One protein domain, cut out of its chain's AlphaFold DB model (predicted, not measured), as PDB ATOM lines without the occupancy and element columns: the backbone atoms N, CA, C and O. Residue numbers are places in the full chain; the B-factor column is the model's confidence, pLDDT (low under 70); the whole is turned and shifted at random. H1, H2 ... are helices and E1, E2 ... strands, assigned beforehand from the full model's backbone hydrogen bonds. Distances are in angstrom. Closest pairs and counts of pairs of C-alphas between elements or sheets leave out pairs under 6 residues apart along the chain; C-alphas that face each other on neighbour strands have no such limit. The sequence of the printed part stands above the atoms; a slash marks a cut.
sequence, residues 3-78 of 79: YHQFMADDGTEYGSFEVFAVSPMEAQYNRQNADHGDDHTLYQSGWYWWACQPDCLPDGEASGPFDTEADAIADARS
ATOM      1  N   TYR A   3     285.027 246.468 224.614       91.19
ATOM      2  CA  TYR A   3     283.866 246.161 223.774       91.19
ATOM      3  C   TYR A   3     283.940 246.942 222.469       91.19
ATOM      4  O   TYR A   3     284.255 248.136 222.475       91.19
ATOM      5  N   HIS A   4     283.623 246.272 221.365       92.25
ATOM      6  CA  HIS A   4     283.726 246.810 220.009       92.25
ATOM      7  C   HIS A   4     282.523 246.372 219.164       92.25
ATOM      8  O   HIS A   4     281.776 245.470 219.542       92.25
ATOM      9  N   GLN A   5     282.320 247.030 218.025       92.38
ATOM     10  CA  GLN A   5     281.312 246.660 217.023       92.38
ATOM     11  C   GLN A   5     282.000 245.974 215.839       92.38
ATOM     12  O   GLN A   5     283.127 246.355 215.491       92.38
ATOM     13  N   PHE A   6     281.331 245.007 215.201       91.75
ATOM     14  CA  PHE A   6     281.750 244.592 213.860       91.75
ATOM     15  C   PHE A   6     281.401 245.691 212.858       91.75
ATOM     16  O   PHE A   6     280.544 246.542 213.113       91.75
ATOM     17  N   MET A   7     282.083 245.683 211.717       91.62
ATOM     18  CA  MET A   7     281.906 246.689 210.681       91.62
ATOM     19  C   MET A   7     281.863 246.008 209.320       91.62
ATOM     20  O   MET A   7     282.765 245.252 208.978       91.62
ATOM     21  N   ALA A   8     280.814 246.284 208.553       89.50
ATOM     22  CA  ALA A   8     280.670 245.778 207.196       89.50
ATOM     23  C   ALA A   8     281.608 246.520 206.232       89.50
ATOM     24  O   ALA A   8     282.117 247.600 206.541       89.50
ATOM     25  N   ASP A   9     281.770 245.981 205.022       89.06
ATOM     26  CA  ASP A   9     282.589 246.589 203.962       89.06
ATOM     27  C   ASP A   9     282.156 248.022 203.596       89.06
ATOM     28  O   ASP A   9     282.966 248.830 203.144       89.06
ATOM     29  N   ASP A  10     280.874 248.351 203.787       92.25
ATOM     30  CA  ASP A  10     280.314 249.685 203.544       92.25
ATOM     31  C   ASP A  10     280.452 250.644 204.743       92.25
ATOM     32  O   ASP A  10     280.025 251.799 204.666       92.25
ATOM     33  N   GLY A  11     281.072 250.184 205.834       87.81
ATOM     34  CA  GLY A  11     281.250 250.929 207.077       87.81
ATOM     35  C   GLY A  11     280.063 250.855 208.039       87.81
ATOM     36  O   GLY A  11     280.096 251.515 209.077       87.81
ATOM     37  N   THR A  12     279.018 250.084 207.729       91.94
ATOM     38  CA  THR A  12     277.874 249.900 208.630       91.94
ATOM     39  C   THR A  12     278.277 249.050 209.832       91.94
ATOM     40  O   THR A  12     278.769 247.934 209.672       91.94
ATOM     41  N   GLU A  13     278.035 249.555 211.040       90.94
ATOM     42  CA  GLU A  13     278.213 248.786 212.273       90.94
ATOM     43  C   GLU A  13     277.094 247.747 212.428       90.94
ATOM     44  O   GLU A  13     275.912 248.051 212.229       90.94
ATOM     45  N   TYR A  14     277.453 246.519 212.802       89.38
ATOM     46  CA  TYR A  14     276.494 245.465 213.124       89.38
ATOM     47  C   TYR A  14     277.039 244.562 214.227       89.38
ATOM     48  O   TYR A  14     278.220 244.242 214.247       89.38
ATOM     49  N   GLY A  15     276.168 244.113 215.132       90.44
ATOM     50  CA  GLY A  15     276.569 243.240 216.238       90.44
ATOM     51  C   GLY A  15     277.675 243.830 217.123       90.44
ATOM     52  O   GLY A  15     278.120 244.960 216.960       90.44
ATOM     53  N   SER A  16     278.138 243.056 218.094       92.44
ATOM     54  CA  SER A  16     279.229 243.478 218.969       92.44
ATOM     55  C   SER A  16     280.120 242.309 219.319       92.44
ATOM     56  O   SER A  16     279.679 241.165 219.247       92.44
ATOM     57  N   PHE A  17     281.348 242.599 219.722       94.38
ATOM     58  CA  PHE A  17     282.252 241.611 220.280       94.38
ATOM     59  C   PHE A  17     282.989 242.173 221.490       94.38
ATOM     60  O   PHE A  17     283.257 243.376 221.593       94.38
ATOM     61  N   GLU A  18     283.316 241.281 222.411       95.00
ATOM     62  CA  GLU A  18     284.123 241.575 223.585       95.00
ATOM     63  C   GLU A  18     285.513 240.996 223.388       95.00
ATOM     64  O   GLU A  18     285.662 239.856 222.958       95.00
ATOM     65  N   VAL A  19     286.525 241.785 223.734       96.06
ATOM     66  CA  VAL A  19     287.931 241.394 223.711       96.06
ATOM     67  C   VAL A  19     288.443 241.332 225.139       96.06
ATOM     68  O   VAL A  19     288.293 242.273 225.925       96.06
ATOM     69  N   PHE A  20     289.072 240.222 225.498       96.19
ATOM     70  CA  PHE A  20     289.520 239.960 226.860       96.19
ATOM     71  C   PHE A  20     290.821 239.160 226.881       96.19
ATOM     72  O   PHE A  20     291.240 238.586 225.880       96.19
ATOM     73  N   ALA A  21     291.501 239.180 228.025       97.62
ATOM     74  CA  ALA A  21     292.770 238.492 228.209       97.62
ATOM     75  C   ALA A  21     292.597 237.369 229.226       97.62
ATOM     76  O   ALA A  21     292.061 237.604 230.308       97.62
ATOM     77  N   VAL A  22     293.131 236.195 228.905       97.94
ATOM     78  CA  VAL A  22     293.300 235.088 229.846       97.94
ATOM     79  C   VAL A  22     294.738 235.112 230.333       97.94
ATOM     80  O   VAL A  22     295.687 234.954 229.556       97.94
ATOM     81  N   SER A  23     294.924 235.318 231.633       98.00
ATOM     82  CA  SER A  23     296.272 235.356 232.210       98.00
ATOM     83  C   SER A  23     296.916 233.957 232.246       98.00
ATOM     84  O   SER A  23     296.209 232.949 232.308       98.00
ATOM     85  N   PRO A  24     298.259 233.841 232.298       98.25
ATOM     86  CA  PRO A  24     298.926 232.553 232.520       98.25
ATOM     87  C   PRO A  24     298.451 231.823 233.782       98.25
ATOM     88  O   PRO A  24     298.350 230.596 233.780       98.25
ATOM     89  N   MET A  25     298.137 232.578 234.841       98.06
ATOM     90  CA  MET A  25     297.628 232.042 236.106       98.06
ATOM     91  C   MET A  25     296.225 231.454 235.943       98.06
ATOM     92  O   MET A  25     295.972 230.348 236.409       98.06
ATOM     93  N   GLU A  26     295.337 232.166 235.258       97.38
ATOM     94  CA  GLU A  26     293.973 231.715 234.974       97.38
ATOM     95  C   GLU A  26     293.968 230.482 234.069       97.38
ATOM     96  O   GLU A  26     293.387 229.462 234.422       97.38
ATOM     97  N   ALA A  27     294.734 230.505 232.975       97.25
ATOM     98  CA  ALA A  27     294.885 229.344 232.100       97.25
ATOM     99  C   ALA A  27     295.450 228.126 232.857       97.25
ATOM    100  O   ALA A  27     295.040 226.990 232.624       97.25
ATOM    101  N   GLN A  28     296.402 228.342 233.774       98.12
ATOM    102  CA  GLN A  28     296.916 227.278 234.634       98.12
ATOM    103  C   GLN A  28     295.847 226.745 235.587       98.12
ATOM    104  O   GLN A  28     295.733 225.527 235.725       98.12
ATOM    105  N   TYR A  29     295.083 227.628 236.226       97.56
ATOM    106  CA  TYR A  29     293.994 227.249 237.119       97.56
ATOM    107  C   TYR A  29     292.936 226.420 236.382       97.56
ATOM    108  O   TYR A  29     292.590 225.334 236.845       97.56
ATOM    109  N   ASN A  30     292.516 226.862 235.195       97.12
ATOM    110  CA  ASN A  30     291.541 226.156 234.365       97.12
ATOM    111  C   ASN A  30     292.047 224.757 233.991       97.12
ATOM    112  O   ASN A  30     291.339 223.775 234.181       97.12
ATOM    113  N   ARG A  31     293.317 224.615 233.577       97.12
ATOM    114  CA  ARG A  31     293.916 223.292 233.290       97.12
ATOM    115  C   ARG A  31     293.954 222.360 234.504       97.12
ATOM    116  O   ARG A  31     293.880 221.148 234.332       97.12
ATOM    117  N   GLN A  32     294.123 222.902 235.709       97.81
ATOM    118  CA  GLN A  32     294.162 222.115 236.946       97.81
ATOM    119  C   GLN A  32     292.772 221.692 237.437       97.81
ATOM    120  O   GLN A  32     292.685 220.727 238.189       97.81
ATOM    121  N   ASN A  33     291.717 222.386 237.006       97.31
ATOM    122  CA  ASN A  33     290.323 222.146 237.388       97.31
ATOM    123  C   ASN A  33     289.465 221.885 236.139       97.31
ATOM    124  O   ASN A  33     288.349 222.387 236.022       97.31
ATOM    125  N   ALA A  34     290.012 221.151 235.164       93.94
ATOM    126  CA  ALA A  34     289.364 220.927 233.871       93.94
ATOM    127  C   ALA A  34     288.034 220.160 233.989       93.94
ATOM    128  O   ALA A  34     287.183 220.255 233.113       93.94
ATOM    129  N   ASP A  35     287.836 219.422 235.081       96.06
ATOM    130  CA  ASP A  35     286.584 218.748 235.428       96.06
ATOM    131  C   ASP A  35     285.459 219.710 235.842       96.06
ATOM    132  O   ASP A  35     284.298 219.306 235.880       96.06
ATOM    133  N   HIS A  36     285.786 220.971 236.131       91.44
ATOM    134  CA  HIS A  36     284.834 222.038 236.446       91.44
ATOM    135  C   HIS A  36     284.638 223.033 235.291       91.44
ATOM    136  O   HIS A  36     283.908 224.010 235.459       91.44
ATOM    137  N   GLY A  37     285.305 222.824 234.152       91.00
ATOM    138  CA  GLY A  37     285.190 223.703 232.994       91.00
ATOM    139  C   GLY A  37     283.839 223.579 232.288       91.00
ATOM    140  O   GLY A  37     283.235 222.506 232.247       91.00
ATOM    141  N   ASP A  38     283.399 224.685 231.706       91.12
ATOM    142  CA  ASP A  38     282.262 224.786 230.791       91.12
ATOM    143  C   ASP A  38     282.725 225.158 229.370       91.12
ATOM    144  O   ASP A  38     283.925 225.251 229.089       91.12
ATOM    145  N   ASP A  39     281.764 225.396 228.477       88.00
ATOM    146  CA  ASP A  39     282.008 225.735 227.069       88.00
ATOM    147  C   ASP A  39     282.740 227.084 226.879       88.00
ATOM    148  O   ASP A  39     283.238 227.372 225.793       88.00
ATOM    149  N   HIS A  40     282.862 227.903 227.930       89.81
ATOM    150  CA  HIS A  40     283.559 229.192 227.907       89.81
ATOM    151  C   HIS A  40     284.893 229.164 228.669       89.81
ATOM    152  O   HIS A  40     285.581 230.183 228.778       89.81
ATOM    153  N   THR A  41     285.297 228.001 229.185       94.19
ATOM    154  CA  THR A  41     286.540 227.849 229.940       94.19
ATOM    155  C   THR A  41     287.747 227.761 229.009       94.19
ATOM    156  O   THR A  41     287.903 226.820 228.230       94.19
ATOM    157  N   LEU A  42     288.666 228.724 229.127       96.50
ATOM    158  CA  LEU A  42     289.851 228.823 228.274       96.50
ATOM    159  C   LEU A  42     291.107 228.279 228.961       96.50
ATOM    160  O   LEU A  42     291.457 228.651 230.081       96.50
ATOM    161  N   TYR A  43     291.825 227.401 228.262       96.75
ATOM    162  CA  TYR A  43     292.966 226.657 228.816       96.75
ATOM    163  C   TYR A  43     294.332 227.188 228.385       96.75
ATOM    164  O   TYR A  43     295.362 226.655 228.815       96.75
ATOM    165  N   GLN A  44     294.373 228.215 227.537       97.88
ATOM    166  CA  GLN A  44     295.600 228.869 227.093       97.88
ATOM    167  C   GLN A  44     295.546 230.352 227.452       97.88
ATOM    168  O   GLN A  44     294.478 230.947 227.533       97.88
ATOM    169  N   SER A  45     296.709 230.928 227.748       98.19
ATOM    170  CA  SER A  45     296.817 232.356 228.029       98.19
ATOM    171  C   SER A  45     297.004 233.131 226.741       98.19
ATOM    172  O   SER A  45     297.737 232.678 225.863       98.19
ATOM    173  N   GLY A  46     296.433 234.321 226.684       98.25
ATOM    174  CA  GLY A  46     296.507 235.197 225.525       98.25
ATOM    175  C   GLY A  46     295.290 236.099 225.460       98.25
ATOM    176  O   GLY A  46     294.520 236.192 226.420       98.25
ATOM    177  N   TRP A  47     295.136 236.766 224.329       98.44
ATOM    178  CA  TRP A  47     293.978 237.592 224.027       98.44
ATOM    179  C   TRP A  47     292.945 236.798 223.252       98.44
ATOM    180  O   TRP A  47     293.288 235.970 222.417       98.44
ATOM    181  N   TYR A  48     291.683 237.058 223.533       97.69
ATOM    182  CA  TYR A  48     290.557 236.394 222.908       97.69
ATOM    183  C   TYR A  48     289.499 237.421 222.549       97.69
ATOM    184  O   TYR A  48     289.440 238.495 223.155       97.69
ATOM    185  N   TRP A  49     288.644 237.067 221.598       96.50
ATOM    186  CA  TRP A  49     287.393 237.769 221.373       96.50
ATOM    187  C   TRP A  49     286.245 236.781 221.176       96.50
ATOM    188  O   TRP A  49     286.456 235.679 220.679       96.50
ATOM    189  N   TRP A  50     285.029 237.161 221.546       94.81
ATOM    190  CA  TRP A  50     283.813 236.453 221.132       94.81
ATOM    191  C   TRP A  50     282.775 237.448 220.635       94.81
ATOM    192  O   TRP A  50     282.777 238.611 221.046       94.81
ATOM    193  N   ALA A  51     281.889 237.003 219.746       94.00
ATOM    194  CA  ALA A  51     280.689 237.769 219.449       94.00
ATOM    195  C   ALA A  51     279.841 237.881 220.725       94.00
ATOM    196  O   ALA A  51     279.862 237.004 221.586       94.00
ATOM    197  N   CYS A  52     279.117 238.982 220.859       88.81
ATOM    198  CA  CYS A  52     278.278 239.269 222.008       88.81
ATOM    199  C   CYS A  52     276.845 239.543 221.562       88.81
ATOM    200  O   CYS A  52     276.609 240.388 220.690       88.81
ATOM    201  N   GLN A  53     275.891 238.893 222.228       81.00
ATOM    202  CA  GLN A  53     274.479 239.269 222.161       81.00
ATOM    203  C   GLN A  53     274.245 240.593 222.915       81.00
ATOM    204  O   GLN A  53     275.105 241.026 223.695       81.00
ATOM    205  N   PRO A  54     273.086 241.259 222.722       74.12
ATOM    206  CA  PRO A  54     272.666 242.347 223.604       74.12
ATOM    207  C   PRO A  54     272.837 241.950 225.084       74.12
ATOM    208  O   PRO A  54     272.562 240.810 225.443       74.12
ATOM    209  N   ASP A  55     273.327 242.875 225.915       73.31
ATOM    210  CA  ASP A  55     273.808 242.652 227.298       73.31
ATOM    211  C   ASP A  55     275.178 241.955 227.448       73.31
ATOM    212  O   ASP A  55     275.566 241.594 228.557       73.31
ATOM    213  N   CYS A  56     275.958 241.853 226.366       70.38
ATOM    214  CA  CYS A  56     277.330 241.320 226.370       70.38
ATOM    215  C   CYS A  56     277.430 239.850 226.802       70.38
ATOM    216  O   CYS A  56     278.445 239.424 227.349       70.38
ATOM    217  N   LEU A  57     276.382 239.065 226.550       81.94
ATOM    218  CA  LEU A  57     276.454 237.619 226.734       81.94
ATOM    219  C   LEU A  57     277.299 237.001 225.611       81.94
ATOM    220  O   LEU A  57     277.072 237.362 224.450       81.94
ATOM    221  N   PRO A  58     278.233 236.083 225.926       80.81
ATOM    222  CA  PRO A  58     279.021 235.383 224.920       80.81
ATOM    223  C   PRO A  58     278.107 234.680 223.917       80.81
ATOM    224  O   PRO A  58     277.239 233.893 224.301       80.81
ATOM    225  N   ASP A  59     278.301 234.965 222.635       84.38
ATOM    226  CA  ASP A  59     277.589 234.338 221.527       84.38
ATOM    227  C   ASP A  59     278.528 233.364 220.809       84.38
ATOM    228  O   ASP A  59     279.141 233.683 219.790       84.38
ATOM    229  N   GLY A  60     278.680 232.172 221.391       86.00
ATOM    230  CA  GLY A  60     279.522 231.098 220.860       86.00
ATOM    231  C   GLY A  60     280.890 230.959 221.536       86.00
ATOM    232  O   GLY A  60     281.085 231.347 222.690       86.00
ATOM    233  N   GLU A  61     281.821 230.326 220.819       91.12
ATOM    234  CA  GLU A  61     283.182 230.054 221.296       91.12
ATOM    235  C   GLU A  61     284.082 231.292 221.166       91.12
ATOM    236  O   GLU A  61     283.929 232.109 220.256       91.12
ATOM    237  N   ALA A  62     285.062 231.415 222.065       94.94
ATOM    238  CA  ALA A  62     286.060 232.472 221.969       94.94
ATOM    239  C   ALA A  62     287.087 232.168 220.867       94.94
ATOM    240  O   ALA A  62     287.673 231.086 220.822       94.94
ATOM    241  N   SER A  63     287.374 233.163 220.038       96.44
ATOM    242  CA  SER A  63     288.446 233.149 219.044       96.44
ATOM    243  C   SER A  63     289.766 233.575 219.687       96.44
ATOM    244  O   SER A  63     289.813 234.583 220.390       96.44
ATOM    245  N   GLY A  64     290.839 232.809 219.468       96.44
ATOM    246  CA  GLY A  64     292.174 233.034 220.042       96.44
ATOM    247  C   GLY A  64     292.877 231.725 220.447       96.44
ATOM    248  O   GLY A  64     292.411 230.642 220.082       96.44
ATOM    249  N   PRO A  65     293.984 231.777 221.218       97.69
ATOM    250  CA  PRO A  65     294.622 232.975 221.769       97.69
ATOM    251  C   PRO A  65     295.410 233.779 220.724       97.69
ATOM    252  O   PRO A  65     296.103 233.211 219.883       97.69
ATOM    253  N   PHE A  66     295.375 235.103 220.852       98.25
ATOM    254  CA  PHE A  66     296.226 236.063 220.148       98.25
ATOM    255  C   PHE A  66     297.303 236.636 221.081       98.25
ATOM    256  O   PHE A  66     297.134 236.671 222.305       98.25
ATOM    257  N   ASP A  67     298.399 237.131 220.504       97.81
ATOM    258  CA  ASP A  67     299.516 237.700 221.269       97.81
ATOM    259  C   ASP A  67     299.172 239.070 221.875       97.81
ATOM    260  O   ASP A  67     299.605 239.391 222.988       97.81
ATOM    261  N   THR A  68     298.366 239.878 221.176       98.12
ATOM    262  CA  THR A  68     297.975 241.221 221.623       98.12
ATOM    263  C   THR A  68     296.474 241.487 221.494       98.12
ATOM    264  O   THR A  68     295.777 240.881 220.683       98.12
ATOM    265  N   GLU A  69     295.977 242.456 222.271       97.88
ATOM    266  CA  GLU A  69     294.598 242.954 222.157       97.88
ATOM    267  C   GLU A  69     294.306 243.479 220.744       97.88
ATOM    268  O   GLU A  69     293.220 243.272 220.212       97.88
ATOM    269  N   ALA A  70     295.291 244.131 220.119       97.75
ATOM    270  CA  ALA A  70     295.159 244.679 218.775       97.75
ATOM    271  C   ALA A  70     294.986 243.581 217.716       97.75
ATOM    272  O   ALA A  70     294.193 243.767 216.796       97.75
ATOM    273  N   ASP A  71     295.675 242.447 217.869       98.12
ATOM    274  CA  ASP A  71     295.534 241.298 216.969       98.12
ATOM    275  C   ASP A  71     294.143 240.670 217.098       98.12
ATOM    276  O   ASP A  71     293.497 240.411 216.087       98.12
ATOM    277  N   ALA A  72     293.636 240.522 218.328       97.69
ATOM    278  CA  ALA A  72     292.279 240.031 218.569       97.69
ATOM    279  C   ALA A  72     291.210 240.965 217.969       97.69
ATOM    280  O   ALA A  72     290.263 240.499 217.345       97.69
ATOM    281  N   ILE A  73     291.374 242.288 218.104       96.56
ATOM    282  CA  ILE A  73     290.466 243.273 217.489       96.56
ATOM    283  C   ILE A  73     290.540 243.214 215.959       96.56
ATOM    284  O   ILE A  73     289.514 243.339 215.290       96.56
ATOM    285  N   ALA A  74     291.744 243.090 215.396       96.06
ATOM    286  CA  ALA A  74     291.936 243.029 213.951       96.06
ATOM    287  C   ALA A  74     291.296 241.770 213.357       96.06
ATOM    288  O   ALA A  74     290.610 241.875 212.341       96.06
ATOM    289  N   ASP A  75     291.472 240.625 214.018       96.88
ATOM    290  CA  ASP A  75     290.850 239.357 213.640       96.88
ATOM    291  C   ASP A  75     289.319 239.450 213.705       96.88
ATOM    292  O   ASP A  75     288.658 239.221 212.693       96.88
ATOM    293  N   ALA A  76     288.765 239.938 214.821       94.44
ATOM    294  CA  ALA A  76     287.324 240.130 214.990       94.44
ATOM    295  C   ALA A  76     286.702 241.017 213.906       94.44
ATOM    296  O   ALA A  76     285.613 240.741 213.418       94.44
ATOM    297  N   ARG A  77     287.395 242.082 213.491       91.75
ATOM    298  CA  ARG A  77     286.928 242.981 212.420       91.75
ATOM    299  C   ARG A  77     287.032 242.386 211.018       91.75
ATOM    300  O   ARG A  77     286.531 243.000 210.083       91.75
ATOM    301  N   SER A  78     287.720 241.259 210.866       88.38
ATOM    302  CA  SER A  78     287.862 240.541 209.598       88.38
ATOM    303  C   SER A  78     286.963 239.304 209.479       88.38
ATOM    304  O   SER A  78     287.008 238.642 208.441       88.38
TER     305      SER A  78
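AT A GLANCE: This is residues 3 to 78 of the 79 residues of an uncharacterized protein of Gammaproteobacteria bacterium (UniProt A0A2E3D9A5). A strongly twisted sheet of four strands, E1 to E4, curls round one short helix, H2, while a second helix, H1, sits beyond the sheet at one end of the elongated whole, beside the unnamed loop of residues 33 to 45. At the opposite end of the long axis is the turn of the hairpin E1 and E2. The printed part has 76 residues, with four named strands and two named helices in the order E1, E2, H1, E3, E4, H2; the sheet's order is E1 - E2 - E3 - E4, all antiparallel, and the class is mixed, helices and strands. It is only just compact, close to loose, with a radius of gyration of the C-alphas of 13.4 A, and the C-alphas span 45 by 24 by 14 A.

HOW THE PARTS SIT: The inner strands of the sheet are E2, residues 13 to 22, and E3, residues 46 to 53, antiparallel at 145 degrees, with N 20 and O 48 2.9 A apart. The edge strand E1, residues 3 to 7, forms a hairpin with E2 at 138 degrees, N 4 and O 17 being 2.9 A apart. The other edge strand, E4, residues 57 to 66, forms a hairpin with E3 at 158 degrees, with N 63 and O 49 2.8 A apart; E4 bends by 84 degrees at residue 60. H2, residues 69 to 76, is on the sheet, which curls round it; the closest C-alphas of E3 and H2, those of Trp 47 and Glu 69, are 5.7 A apart. Those of E2 and H2, Val 19 and Ala 72, are 6.9 A apart. H1, residues 24 to 32, is not on the sheet and is apart from H2. In H1 and H2 every O i to N i+4 pair is within hydrogen-bond range.

IN THESE COORDINATES: E2 measures 26.9 A from first to last C-alpha, E3 22.7 A, E4 20.9 A and E1 13.2 A. H1 measures 12.3 A and H2 10.6 A. E1 begins at C-alpha 3, (283.866, 246.161, 223.774). H1 begins at C-alpha 24, (298.926, 232.553, 232.520), and H2 ends at C-alpha 76, (287.324, 240.130, 214.990).

THE WHOLE: The two C-alphas farthest apart, those of Asp 10 and Gln 32, are 45.5 A apart. The printed part has no cut. The link from H1 to E3, of 13 residues, is long; the other links are tight. The mean pLDDT of the printed part is 93.1, and no printed residue is under 70.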